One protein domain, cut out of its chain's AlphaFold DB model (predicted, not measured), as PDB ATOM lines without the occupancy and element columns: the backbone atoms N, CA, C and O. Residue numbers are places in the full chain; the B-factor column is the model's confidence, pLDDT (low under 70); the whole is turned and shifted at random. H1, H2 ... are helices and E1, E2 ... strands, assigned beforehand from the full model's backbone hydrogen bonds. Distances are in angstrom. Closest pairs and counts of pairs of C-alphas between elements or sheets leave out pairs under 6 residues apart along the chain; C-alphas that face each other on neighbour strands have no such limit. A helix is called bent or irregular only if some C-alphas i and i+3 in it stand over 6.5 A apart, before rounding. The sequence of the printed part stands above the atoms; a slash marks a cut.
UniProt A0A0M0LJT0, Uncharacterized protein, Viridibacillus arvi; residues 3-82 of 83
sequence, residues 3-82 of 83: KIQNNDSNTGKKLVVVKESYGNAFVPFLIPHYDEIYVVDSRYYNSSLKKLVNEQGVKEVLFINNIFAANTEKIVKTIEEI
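AT A GLANCE: This is residues 3 to 82 of the 83 residues of an uncharacterized protein of Viridibacillus arvi (UniProt A0A0M0LJT0). A small twisted sheet of four strands forms the middle, with H1 and H2 on one face and H3 over the other, while H4 and H5 sit at one end of the sheet. The link of residues 6 to 13 lies toward the opposite end from H4 and H5, and the two C-alphas farthest apart are those of Asp 8 in this link and Glu 73 in H5. The printed part has 80 residues with five named helices and four named strands, along the chain E1 E2 H1 H2 E3 H3 E4 H4 H5. The mixed sheet has the order E1 E3 E2 E4, and the class is mixed, helices and strands. The whole is compact, with a radius of gyration of the C-alphas of 12.8 A, and only just elongated, spanning 39 by 26 by 16 A.

IN THESE COORDINATES: E1, residues 3 to 5, begins at C-alpha 3 (-35.134, 28.878, -13.953). E2, residues 14 to 19, is 16.2 A long. H1, residues 21 to 25, and H2, residues 27 to 33, are only just irregular: C-alphas 22 and 25 are 6.7 A apart, and C-alphas 29 and 32 are 7.0 A apart. E3, residues 36 to 41, is 16.3 A long. H3, residues 49 to 56, measures 10.6 A, and E4, residues 60 to 64, measures 13.1 A. H4 is residues 67 to 70. H5, residues 73 to 82, is 14.6 A long and ends at C-alpha 82 (-51.990, 25.623, -13.448).

HOW THE PARTS SIT: The sheet is twisted, its C-alphas lying up to 4.3 A off the best plane. Edge strand E1 is antiparallel to E3, with N 4 and O 37 2.8 A apart, within hydrogen-bond range. E3 and E2 are parallel, with N 17 and O 38 2.8 A apart. E2 and edge strand E4 are parallel, with N 18 and O 62 2.8 A apart. E2, H1 H2, E3 form a strand-helix-strand unit, two parallel neighbour strands with helices between, and its crossover is right-handed. E3, H3, E4 form a split one, with E2 between the strands, also right-handed. H2 is over E3 at a height of 8.7 A over the sheet; the closest C-alphas are those of Ile 31 and Ile 37, 7.3 A apart. H1 is on the same face. H3 is on the opposite face, over E2, at a height of 9.6 A; the closest C-alphas are those of Val 16 and Val 53, 7.4 A apart. H5 only grazes the sheet, with residues 75 to 82. It is close to H3 but not clearly touching, the C-alphas of Leu 49 and Ile 82 being 5.6 A apart, and stands at a steep tilt of 40 degrees, the same way. H4 is not on the sheet and is close to H5 but not clearly touching, the C-alphas of Ala 69 and Ile 75 being 6.5 A apart. Every O i to N i+4 pair is within hydrogen-bond range in H3, 5 of 6 in H5, 0 of 1 in H1 and 0 of 3 in H2, while H4 is too short for one; O i to N i+3 pairs within range are 1 of 2 in H1 and 3 of 4 in H2.

THE WHOLE: The C-alphas of Asp 8 and Glu 73, the two farthest apart, are 39.7 A apart. The printed part has no cut, and no link is long. The mean pLDDT of the printed part is 95.7, and no printed residue is under 70.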
ATOM      1  N   LYS A   3     -35.931  29.784 -13.117       97.88
ATOM      2  CA  LYS A   3     -35.134  28.878 -13.953       97.88
ATOM      3  C   LYS A   3     -33.736  28.764 -13.353       97.88
ATOM      4  O   LYS A   3     -33.099  29.783 -13.098       97.88
ATOM      5  N   ILE A   4     -33.273  27.538 -13.158       98.06
ATOM      6  CA  ILE A   4     -31.891  27.211 -12.813       98.06
ATOM      7  C   ILE A   4     -31.292  26.495 -14.020       98.06
ATOM      8  O   ILE A   4     -31.925  25.599 -14.577       98.06
ATOM      9  N   GLN A   5     -30.093  26.904 -14.425       97.62
ATOM     10  CA  GLN A   5     -29.354  26.297 -15.524       97.62
ATOM     11  C   GLN A   5     -27.979  25.867 -15.015       97.62
ATOM     12  O   GLN A   5     -27.251  26.685 -14.452       97.62
ATOM     13  N   ASN A   6     -27.652  24.592 -15.200       96.56
ATOM     14  CA  ASN A   6     -26.358  24.013 -14.873       96.56
ATOM     15  C   ASN A   6     -25.633  23.665 -16.177       96.56
ATOM     16  O   ASN A   6     -26.039  22.760 -16.900       96.56
ATOM     17  N   ASN A   7     -24.565  24.400 -16.485       94.62
ATOM     18  CA  ASN A   7     -23.794  24.182 -17.710       94.62
ATOM     19  C   ASN A   7     -22.737  23.070 -17.563       94.62
ATOM     20  O   ASN A   7     -22.128  22.686 -18.559       94.62
ATOM     21  N   ASP A   8     -22.538  22.536 -16.353       94.75
ATOM     22  CA  ASP A   8     -21.501  21.540 -16.068       94.75
ATOM     23  C   ASP A   8     -22.042  20.097 -16.087       94.75
ATOM     24  O   ASP A   8     -21.285  19.156 -16.333       94.75
ATOM     25  N   SER A   9     -23.347  19.896 -15.864       89.06
ATOM     26  CA  SER A   9     -23.956  18.563 -15.711       89.06
ATOM     27  C   SER A   9     -23.988  17.734 -17.001       89.06
ATOM     28  O   SER A   9     -23.839  16.515 -16.925       89.06
ATOM     29  N   ASN A  10     -24.160  18.368 -18.171       92.06
ATOM     30  CA  ASN A  10     -24.186  17.731 -19.504       92.06
ATOM     31  C   ASN A  10     -25.050  16.450 -19.592       92.06
ATOM     32  O   ASN A  10     -24.693  15.472 -20.250       92.06
ATOM     33  N   THR A  11     -26.193  16.434 -18.909       94.50
ATOM     34  CA  THR A  11     -27.075  15.261 -18.769       94.50
ATOM     35  C   THR A  11     -28.102  15.133 -19.891       94.50
ATOM     36  O   THR A  11     -28.692  14.065 -20.065       94.50
ATOM     37  N   GLY A  12     -28.382  16.223 -20.607       95.50
ATOM     38  CA  GLY A  12     -29.526  16.375 -21.504       95.50
ATOM     39  C   GLY A  12     -30.879  16.425 -20.783       95.50
ATOM     40  O   GLY A  12     -31.921  16.452 -21.442       95.50
ATOM     41  N   LYS A  13     -30.899  16.404 -19.444       97.75
ATOM     42  CA  LYS A  13     -32.128  16.283 -18.653       97.75
ATOM     43  C   LYS A  13     -32.654  17.640 -18.225       97.75
ATOM     44  O   LYS A  13     -31.910  18.514 -17.785       97.75
ATOM     45  N   LYS A  14     -33.977  17.775 -18.280       98.50
ATOM     46  CA  LYS A  14     -34.707  18.952 -17.813       98.50
ATOM     47  C   LYS A  14     -35.821  18.527 -16.872       98.50
ATOM     48  O   LYS A  14     -36.493  17.530 -17.143       98.50
ATOM     49  N   LEU A  15     -36.040  19.309 -15.824       98.50
ATOM     50  CA  LEU A  15     -37.018  19.029 -14.779       98.50
ATOM     51  C   LEU A  15     -37.908  20.242 -14.526       98.50
ATOM     52  O   LEU A  15     -37.410  21.359 -14.391       98.50
ATOM     53  N   VAL A  16     -39.216  20.030 -14.373       98.50
ATOM     54  CA  VAL A  16     -40.081  20.999 -13.685       98.50
ATOM     55  C   VAL A  16     -40.338  20.516 -12.262       98.50
ATOM     56  O   VAL A  16     -40.784  19.391 -12.059       98.50
ATOM     57  N   VAL A  17     -40.094  21.377 -11.276       98.31
ATOM     58  CA  VAL A  17     -40.446  21.140  -9.873       98.31
ATOM     59  C   VAL A  17     -41.674  21.972  -9.532       98.31
ATOM     60  O   VAL A  17     -41.595  23.199  -9.529       98.31
ATOM     61  N   VAL A  18     -42.791  21.323  -9.216       97.50
ATOM     62  CA  VAL A  18     -44.010  21.972  -8.713       97.50
ATOM     63  C   VAL A  18     -44.030  21.848  -7.196       97.50
ATOM     64  O   VAL A  18     -44.011  20.740  -6.662       97.50
ATOM     65  N   LYS A  19     -44.025  22.976  -6.486       96.25
ATOM     66  CA  LYS A  19     -43.789  22.985  -5.037       96.25
ATOM     67  C   LYS A  19     -44.551  24.069  -4.284       96.25
ATOM     68  O   LYS A  19     -44.952  25.076  -4.863       96.25
ATOM     69  N   GLU A  20     -44.613  23.920  -2.963       94.31
ATOM     70  CA  GLU A  20     -44.765  25.030  -2.013       94.31
ATOM     71  C   GLU A  20     -43.452  25.293  -1.246       94.31
ATOM     72  O   GLU A  20     -42.384  24.828  -1.637       94.31
ATOM     73  N   SER A  21     -43.478  26.093  -0.181       95.12
ATOM     74  CA  SER A  21     -42.287  26.464   0.597       95.12
ATOM     75  C   SER A  21     -41.363  25.302   0.997       95.12
ATOM     76  O   SER A  21     -40.150  25.513   1.012       95.12
ATOM     77  N   TYR A  22     -41.875  24.093   1.251       94.62
ATOM     78  CA  TYR A  22     -41.063  22.920   1.615       94.62
ATOM     79  C   TYR A  22     -40.056  22.511   0.528       94.62
ATOM     80  O   TYR A  22     -38.953  22.063   0.834       94.62
ATOM     81  N   GLY A  23     -40.381  22.734  -0.751       95.62
ATOM     82  CA  GLY A  23     -39.482  22.415  -1.864       95.62
ATOM     83  C   GLY A  23     -38.251  23.322  -1.958       95.62
ATOM     84  O   GLY A  23     -37.264  22.931  -2.579       95.62
ATOM     85  N   ASN A  24     -38.262  24.505  -1.330       95.62
ATOM     86  CA  ASN A  24     -37.177  25.492  -1.456       95.62
ATOM     87  C   ASN A  24     -35.812  24.927  -1.052       95.62
ATOM     88  O   ASN A  24     -34.828  25.142  -1.753       95.62
ATOM     89  N   ALA A  25     -35.764  24.208   0.070       95.81
ATOM     90  CA  ALA A  25     -34.523  23.650   0.596       95.81
ATOM     91  C   ALA A  25     -34.057  22.406  -0.175       95.81
ATOM     92  O   ALA A  25     -32.882  22.064  -0.120       95.81
ATOM     93  N   PHE A  26     -34.962  21.733  -0.893       96.69
ATOM     94  CA  PHE A  26     -34.649  20.498  -1.607       96.69
ATOM     95  C   PHE A  26     -34.098  20.744  -3.016       96.69
ATOM     96  O   PHE A  26     -33.213  20.022  -3.466       96.69
ATOM     97  N   VAL A  27     -34.585  21.781  -3.709       97.75
ATOM     98  CA  VAL A  27     -34.185  22.102  -5.092       97.75
ATOM     99  C   VAL A  27     -32.660  22.129  -5.314       97.75
ATOM    100  O   VAL A  27     -32.229  21.579  -6.326       97.75
ATOM    101  N   PRO A  28     -31.819  22.695  -4.421       96.81
ATOM    102  CA  PRO A  28     -30.369  22.707  -4.624       96.81
ATOM    103  C   PRO A  28     -29.740  21.321  -4.817       96.81
ATOM    104  O   PRO A  28     -28.798  21.185  -5.591       96.81
ATOM    105  N   PHE A  29     -30.285  20.281  -4.181       97.56
ATOM    106  CA  PHE A  29     -29.776  18.910  -4.310       97.56
ATOM    107  C   PHE A  29     -30.078  18.280  -5.675       97.56
ATOM    108  O   PHE A  29     -29.467  17.280  -6.034       97.56
ATOM    109  N   LEU A  30     -30.991  18.864  -6.456       97.31
ATOM    110  CA  LEU A  30     -31.311  18.409  -7.809       97.31
ATOM    111  C   LEU A  30     -30.341  18.972  -8.858       97.31
ATOM    112  O   LEU A  30     -30.177  18.366  -9.912       97.31
ATOM    113  N   ILE A  31     -29.685  20.105  -8.579       97.06
ATOM    114  CA  ILE A  31     -28.848  20.841  -9.546       97.06
ATOM    115  C   ILE A  31     -27.773  19.963 -10.214       97.06
ATOM    116  O   ILE A  31     -27.620  20.066 -11.430       97.06
ATOM    117  N   PRO A  32     -27.053  19.068  -9.508       96.75
ATOM    118  CA  PRO A  32     -26.033  18.232 -10.147       96.75
ATOM    119  C   PRO A  32     -26.580  17.200 -11.150       96.75
ATOM    120  O   PRO A  32     -25.802  16.606 -11.890       96.75
ATOM    121  N   HIS A  33     -27.894  16.953 -11.168       96.62
ATOM    122  CA  HIS A  33     -28.518  15.854 -11.918       96.62
ATOM    123  C   HIS A  33     -29.294  16.296 -13.166       96.62
ATOM    124  O   HIS A  33     -29.772  15.435 -13.910       96.62
ATOM    125  N   TYR A  34     -29.432  17.605 -13.388       98.00
ATOM    126  CA  TYR A  34     -30.242  18.185 -14.457       98.00
ATOM    127  C   TYR A  34     -29.558  19.414 -15.050       98.00
ATOM    128  O   TYR A  34     -29.011  20.232 -14.314       98.00
ATOM    129  N   ASP A  35     -29.673  19.585 -16.364       98.12
ATOM    130  CA  ASP A  35     -29.135  20.752 -17.073       98.12
ATOM    131  C   ASP A  35     -30.028  21.980 -16.876       98.12
ATOM    132  O   ASP A  35     -29.549  23.107 -16.756       98.12
ATOM    133  N   GLU A  36     -31.345  21.771 -16.807       98.44
ATOM    134  CA  GLU A  36     -32.309  22.829 -16.510       98.44
ATOM    135  C   GLU A  36     -33.331  22.373 -15.469       98.44
ATOM    136  O   GLU A  36     -33.939  21.306 -15.593       98.44
ATOM    137  N   ILE A  37     -33.575  23.221 -14.469       98.56
ATOM    138  CA  ILE A  37     -34.626  23.025 -13.469       98.56
ATOM    139  C   ILE A  37     -35.540  24.249 -13.468       98.56
ATOM    140  O   ILE A  37     -35.105  25.376 -13.225       98.56
ATOM    141  N   TYR A  38     -36.828  24.023 -13.704       98.44
ATOM    142  CA  TYR A  38     -37.877  25.033 -13.659       98.44
ATOM    143  C   TYR A  38     -38.650  24.889 -12.352       98.44
ATOM    144  O   TYR A  38     -39.439  23.964 -12.181       98.44
ATOM    145  N   VAL A  39     -38.434  25.802 -11.412       98.19
ATOM    146  CA  VAL A  39     -39.106  25.787 -10.111       98.19
ATOM    147  C   VAL A  39     -40.390  26.606 -10.197       98.19
ATOM    148  O   VAL A  39     -40.372  27.832 -10.365       98.19
ATOM    149  N   VAL A  40     -41.515  25.922 -10.058       98.00
ATOM    150  CA  VAL A  40     -42.870  26.465 -10.108       98.00
ATOM    151  C   VAL A  40     -43.469  26.402  -8.707       98.00
ATOM    152  O   VAL A  40     -43.674  25.331  -8.149       98.00
ATOM    153  N   ASP A  41     -43.754  27.568  -8.132       96.94
ATOM    154  CA  ASP A  41     -44.573  27.653  -6.926       96.94
ATOM    155  C   ASP A  41     -46.035  27.801  -7.348       96.94
ATOM    156  O   ASP A  41     -46.391  28.838  -7.915       96.94
ATOM    157  N   SER A  42     -46.862  26.772  -7.129       94.31
ATOM    158  CA  SER A  42     -48.239  26.733  -7.656       94.31
ATOM    159  C   SER A  42     -49.089  27.898  -7.154       94.31
ATOM    160  O   SER A  42     -49.957  28.382  -7.866       94.31
ATOM    161  N   ARG A  43     -48.783  28.428  -5.964       94.56
ATOM    162  CA  ARG A  43     -49.510  29.543  -5.338       94.56
ATOM    163  C   ARG A  43     -49.343  30.876  -6.069       94.56
ATOM    164  O   ARG A  43     -50.123  31.792  -5.831       94.56
ATOM    165  N   TYR A  44     -48.305  31.007  -6.893       95.75
ATOM    166  CA  TYR A  44     -47.936  32.266  -7.552       95.75
ATOM    167  C   TYR A  44     -47.732  32.119  -9.059       95.75
ATOM    168  O   TYR A  44     -47.404  33.091  -9.738       95.75
ATOM    169  N   TYR A  45     -47.854  30.905  -9.590       96.06
ATOM    170  CA  TYR A  45     -47.677  30.656 -11.007       96.06
ATOM    171  C   TYR A  45     -49.006  30.849 -11.728       96.06
ATOM    172  O   TYR A  45     -49.980  30.169 -11.450       96.06
ATOM    173  N   ASN A  46     -49.039  31.802 -12.651       93.19
ATOM    174  CA  ASN A  46     -50.240  32.250 -13.354       93.19
ATOM    175  C   ASN A  46     -50.264  31.798 -14.823       93.19
ATOM    176  O   ASN A  46     -50.840  32.470 -15.678       93.19
ATOM    177  N   SER A  47     -49.583  30.698 -15.141       95.00
ATOM    178  CA  SER A  47     -49.526  30.141 -16.491       95.00
ATOM    179  C   SER A  47     -49.712  28.627 -16.464       95.00
ATOM    180  O   SER A  47     -49.770  28.015 -15.401       95.00
ATOM    181  N   SER A  48     -49.798  28.015 -17.644       96.12
ATOM    182  CA  SER A  48     -50.014  26.576 -17.771       96.12
ATOM    183  C   SER A  48     -48.705  25.799 -17.619       96.12
ATOM    184  O   SER A  48     -47.700  26.074 -18.282       96.12
ATOM    185  N   LEU A  49     -48.741  24.778 -16.770       96.75
ATOM    186  CA  LEU A  49     -47.696  23.783 -16.591       96.75
ATOM    187  C   LEU A  49     -47.503  22.962 -17.871       96.75
ATOM    188  O   LEU A  49     -46.367  22.765 -18.292       96.75
ATOM    189  N   LYS A  50     -48.590  22.552 -18.542       96.31
ATOM    190  CA  LYS A  50     -48.514  21.843 -19.836       96.31
ATOM    191  C   LYS A  50     -47.808  22.680 -20.895       96.31
ATOM    192  O   LYS A  50     -46.962  22.164 -21.620       96.31
ATOM    193  N   LYS A  51     -48.128  23.977 -20.965       97.12
ATOM    194  CA  LYS A  51     -47.460  24.905 -21.883       97.12
ATOM    195  C   LYS A  51     -45.958  24.973 -21.595       97.12
ATOM    196  O   LYS A  51     -45.172  24.762 -22.510       97.12
ATOM    197  N   LEU A  52     -45.574  25.166 -20.330       97.62
ATOM    198  CA  LEU A  52     -44.168  25.191 -19.914       97.62
ATOM    199  C   LEU A  52     -43.429  23.902 -20.298       97.62
ATOM    200  O   LEU A  52     -42.348  23.962 -20.878       97.62
ATOM    201  N   VAL A  53     -44.020  22.742 -20.000       97.56
ATOM    202  CA  VAL A  53     -43.429  21.432 -20.304       97.56
ATOM    203  C   VAL A  53     -43.202  21.268 -21.808       97.56
ATOM    204  O   VAL A  53     -42.112  20.870 -22.219       97.56
ATOM    205  N   ASN A  54     -44.192  21.627 -22.626       97.44
ATOM    206  CA  ASN A  54     -44.107  21.511 -24.080       97.44
ATOM    207  C   ASN A  54     -43.089  22.486 -24.683       97.44
ATOM    208  O   ASN A  54     -42.246  22.072 -25.474       97.44
ATOM    209  N   GLU A  55     -43.136  23.763 -24.298       97.62
ATOM    210  CA  GLU A  55     -42.263  24.806 -24.853       97.62
ATOM    211  C   GLU A  55     -40.792  24.596 -24.483       97.62
ATOM    212  O   GLU A  55     -39.910  24.860 -25.296       97.62
ATOM    213  N   GLN A  56     -40.517  24.104 -23.273       97.69
ATOM    214  CA  GLN A  56     -39.146  23.879 -22.805       97.69
ATOM    215  C   GLN A  56     -38.625  22.467 -23.114       97.69
ATOM    216  O   GLN A  56     -37.454  22.172 -22.848       97.69
ATOM    217  N   GLY A  57     -39.466  21.597 -23.687       97.25
ATOM    218  CA  GLY A  57     -39.117  20.215 -24.015       97.25
ATOM    219  C   GLY A  57     -38.837  19.348 -22.785       97.25
ATOM    220  O   GLY A  57     -38.024  18.427 -22.856       97.25
ATOM    221  N   VAL A  58     -39.473  19.649 -21.652       97.94
ATOM    222  CA  VAL A  58     -39.266  18.929 -20.389       97.94
ATOM    223  C   VAL A  58     -39.914  17.543 -20.458       97.94
ATOM    224  O   VAL A  58     -40.990  17.376 -21.033       97.94
ATOM    225  N   LYS A  59     -39.255  16.533 -19.881       97.19
ATOM    226  CA  LYS A  59     -39.742  15.140 -19.848       97.19
ATOM    227  C   LYS A  59     -40.071  14.637 -18.446       97.19
ATOM    228  O   LYS A  59     -40.728  13.613 -18.317       97.19
ATOM    229  N   GLU A  60     -39.652  15.368 -17.418       98.06
ATOM    230  CA  GLU A  60     -39.826  14.992 -16.019       98.06
ATOM    231  C   GLU A  60     -40.510  16.126 -15.248       98.06
ATOM    232  O   GLU A  60     -40.133  17.297 -15.360       98.06
ATOM    233  N   VAL A  61     -41.521  15.775 -14.454       97.69
ATOM    234  CA  VAL A  61     -42.205  16.694 -13.540       97.69
ATOM    235  C   VAL A  61     -42.181  16.078 -12.148       97.69
ATOM    236  O   VAL A  61     -42.602  14.936 -11.967       97.69
ATOM    237  N   LEU A  62     -41.705  16.839 -11.168       97.75
ATOM    238  CA  LEU A  62     -41.612  16.429  -9.772       97.75
ATOM    239  C   LEU A  62     -42.484  17.336  -8.904       97.75
ATOM    240  O   LEU A  62     -42.315  18.553  -8.903       97.75
ATOM    241  N   PHE A  63     -43.384  16.739  -8.126       95.50
ATOM    242  CA  PHE A  63     -44.171  17.449  -7.120       95.50
ATOM    243  C   PHE A  63     -43.504  17.318  -5.749       95.50
ATOM    244  O   PHE A  63     -43.256  16.205  -5.289       95.50
ATOM    245  N   ILE A  64     -43.233  18.445  -5.085       95.19
ATOM    246  CA  ILE A  64     -42.645  18.482  -3.739       95.19
ATOM    247  C   ILE A  64     -43.497  19.368  -2.842       95.19
ATOM    248  O   ILE A  64     -43.370  20.593  -2.844       95.19
ATOM    249  N   ASN A  65     -44.341  18.729  -2.044       92.38
ATOM    250  CA  ASN A  65     -45.191  19.394  -1.073       92.38
ATOM    251  C   ASN A  65     -45.069  18.685   0.270       92.38
ATOM    252  O   ASN A  65     -44.930  17.460   0.327       92.38
ATOM    253  N   ASN A  66     -45.153  19.445   1.356       93.62
ATOM    254  CA  ASN A  66     -45.340  18.860   2.674       93.62
ATOM    255  C   ASN A  66     -46.621  18.000   2.709       93.62
ATOM    256  O   ASN A  66     -47.632  18.377   2.115       93.62
ATOM    257  N   ILE A  67     -46.609  16.878   3.436       91.75
ATOM    258  CA  ILE A  67     -47.752  15.949   3.492       91.75
ATOM    259  C   ILE A  67     -49.040  16.601   4.015       91.75
ATOM    260  O   ILE A  67     -50.117  16.298   3.510       91.75
ATOM    261  N   PHE A  68     -48.933  17.541   4.958       90.50
ATOM    262  CA  PHE A  68     -50.074  18.314   5.455       90.50
ATOM    263  C   PHE A  68     -50.530  19.386   4.468       90.50
ATOM    264  O   PHE A  68     -51.675  19.808   4.513       90.50
ATOM    265  N   ALA A  69     -49.645  19.876   3.601       89.00
ATOM    266  CA  ALA A  69     -50.012  20.854   2.583       89.00
ATOM    267  C   ALA A  69     -50.674  20.167   1.380       89.00
ATOM    268  O   ALA A  69     -51.643  20.689   0.830       89.00
ATOM    269  N   ALA A  70     -50.183  18.983   1.005       89.56
ATOM    270  CA  ALA A  70     -50.597  18.238  -0.179       89.56
ATOM    271  C   ALA A  70     -52.086  17.855  -0.191       89.56
ATOM    272  O   ALA A  70     -52.652  17.693  -1.267       89.56
ATOM    273  N   ASN A  71     -52.725  17.737   0.977       90.00
ATOM    274  CA  ASN A  71     -54.148  17.418   1.111       90.00
ATOM    275  C   ASN A  71     -55.020  18.620   1.517       90.00
ATOM    276  O   ASN A  71     -56.196  18.441   1.833       90.00
ATOM    277  N   THR A  72     -54.475  19.840   1.520       94.12
ATOM    278  CA  THR A  72     -55.280  21.043   1.772       94.12
ATOM    279  C   THR A  72     -55.930  21.529   0.488       94.12
ATOM    280  O   THR A  72     -55.259  21.703  -0.529       94.12
ATOM    281  N   GLU A  73     -57.224  21.838   0.559       94.44
ATOM    282  CA  GLU A  73     -58.004  22.352  -0.574       94.44
ATOM    283  C   GLU A  73     -57.320  23.548  -1.250       94.44
ATOM    284  O   GLU A  73     -57.237  23.618  -2.472       94.44
ATOM    285  N   LYS A  74     -56.734  24.454  -0.455       92.62
ATOM    286  CA  LYS A  74     -56.002  25.618  -0.964       92.62
ATOM    287  C   LYS A  74     -54.860  25.229  -1.905       92.62
ATOM    288  O   LYS A  74     -54.723  25.838  -2.960       92.62
ATOM    289  N   ILE A  75     -54.014  24.272  -1.524       93.38
ATOM    290  CA  ILE A  75     -52.868  23.873  -2.350       93.38
ATOM    291  C   ILE A  75     -53.336  23.049  -3.547       93.38
ATOM    292  O   ILE A  75     -52.885  23.318  -4.659       93.38
ATOM    293  N   VAL A  76     -54.281  22.123  -3.344       93.50
ATOM    294  CA  VAL A  76     -54.878  21.329  -4.431       93.50
ATOM    295  C   VAL A  76     -55.428  22.249  -5.520       93.50
ATOM    296  O   VAL A  76     -55.018  22.133  -6.672       93.50
ATOM    297  N   LYS A  77     -56.223  23.254  -5.142       95.12
ATOM    298  CA  LYS A  77     -56.788  24.229  -6.077       95.12
ATOM    299  C   LYS A  77     -55.718  24.980  -6.872       95.12
ATOM    300  O   LYS A  77     -55.843  25.124  -8.081       95.12
ATOM    301  N   THR A  78     -54.624  25.406  -6.233       95.19
ATOM    302  CA  THR A  78     -53.537  26.093  -6.961       95.19
ATOM    303  C   THR A  78     -52.846  25.197  -7.988       95.19
ATOM    304  O   THR A  78     -52.354  25.687  -8.997       95.19
ATOM    305  N   ILE A  79     -52.786  23.884  -7.747       93.62
ATOM    306  CA  ILE A  79     -52.249  22.924  -8.718       93.62
ATOM    307  C   ILE A  79     -53.258  22.713  -9.855       93.62
ATOM    308  O   ILE A  79     -52.864  22.640 -11.019       93.62
ATOM    309  N   GLU A  80     -54.555  22.671  -9.540       94.00
ATOM    310  CA  GLU A  80     -55.621  22.559 -10.538       94.00
ATOM    311  C   GLU A  80     -55.729  23.779 -11.461       94.00
ATOM    312  O   GLU A  80     -56.107  23.636 -12.619       94.00
ATOM    313  N   GLU A  81     -55.381  24.968 -10.978       95.25
ATOM    314  CA  GLU A  81     -55.413  26.207 -11.766       95.25
ATOM    315  C   GLU A  81     -54.272  26.297 -12.792       95.25
ATOM    316  O   GLU A  81     -54.390  27.022 -13.781       95.25
ATOM    317  N   ILE A  82     -53.173  25.566 -12.579       93.88
ATOM    318  CA  ILE A  82     -51.990  25.623 -13.448       93.88
ATOM    319  C   ILE A  82     -51.878  24.437 -14.411       93.88
ATOM    320  O   ILE A  82     -51.002  24.461 -15.276       93.88
TER     321      ILE A  82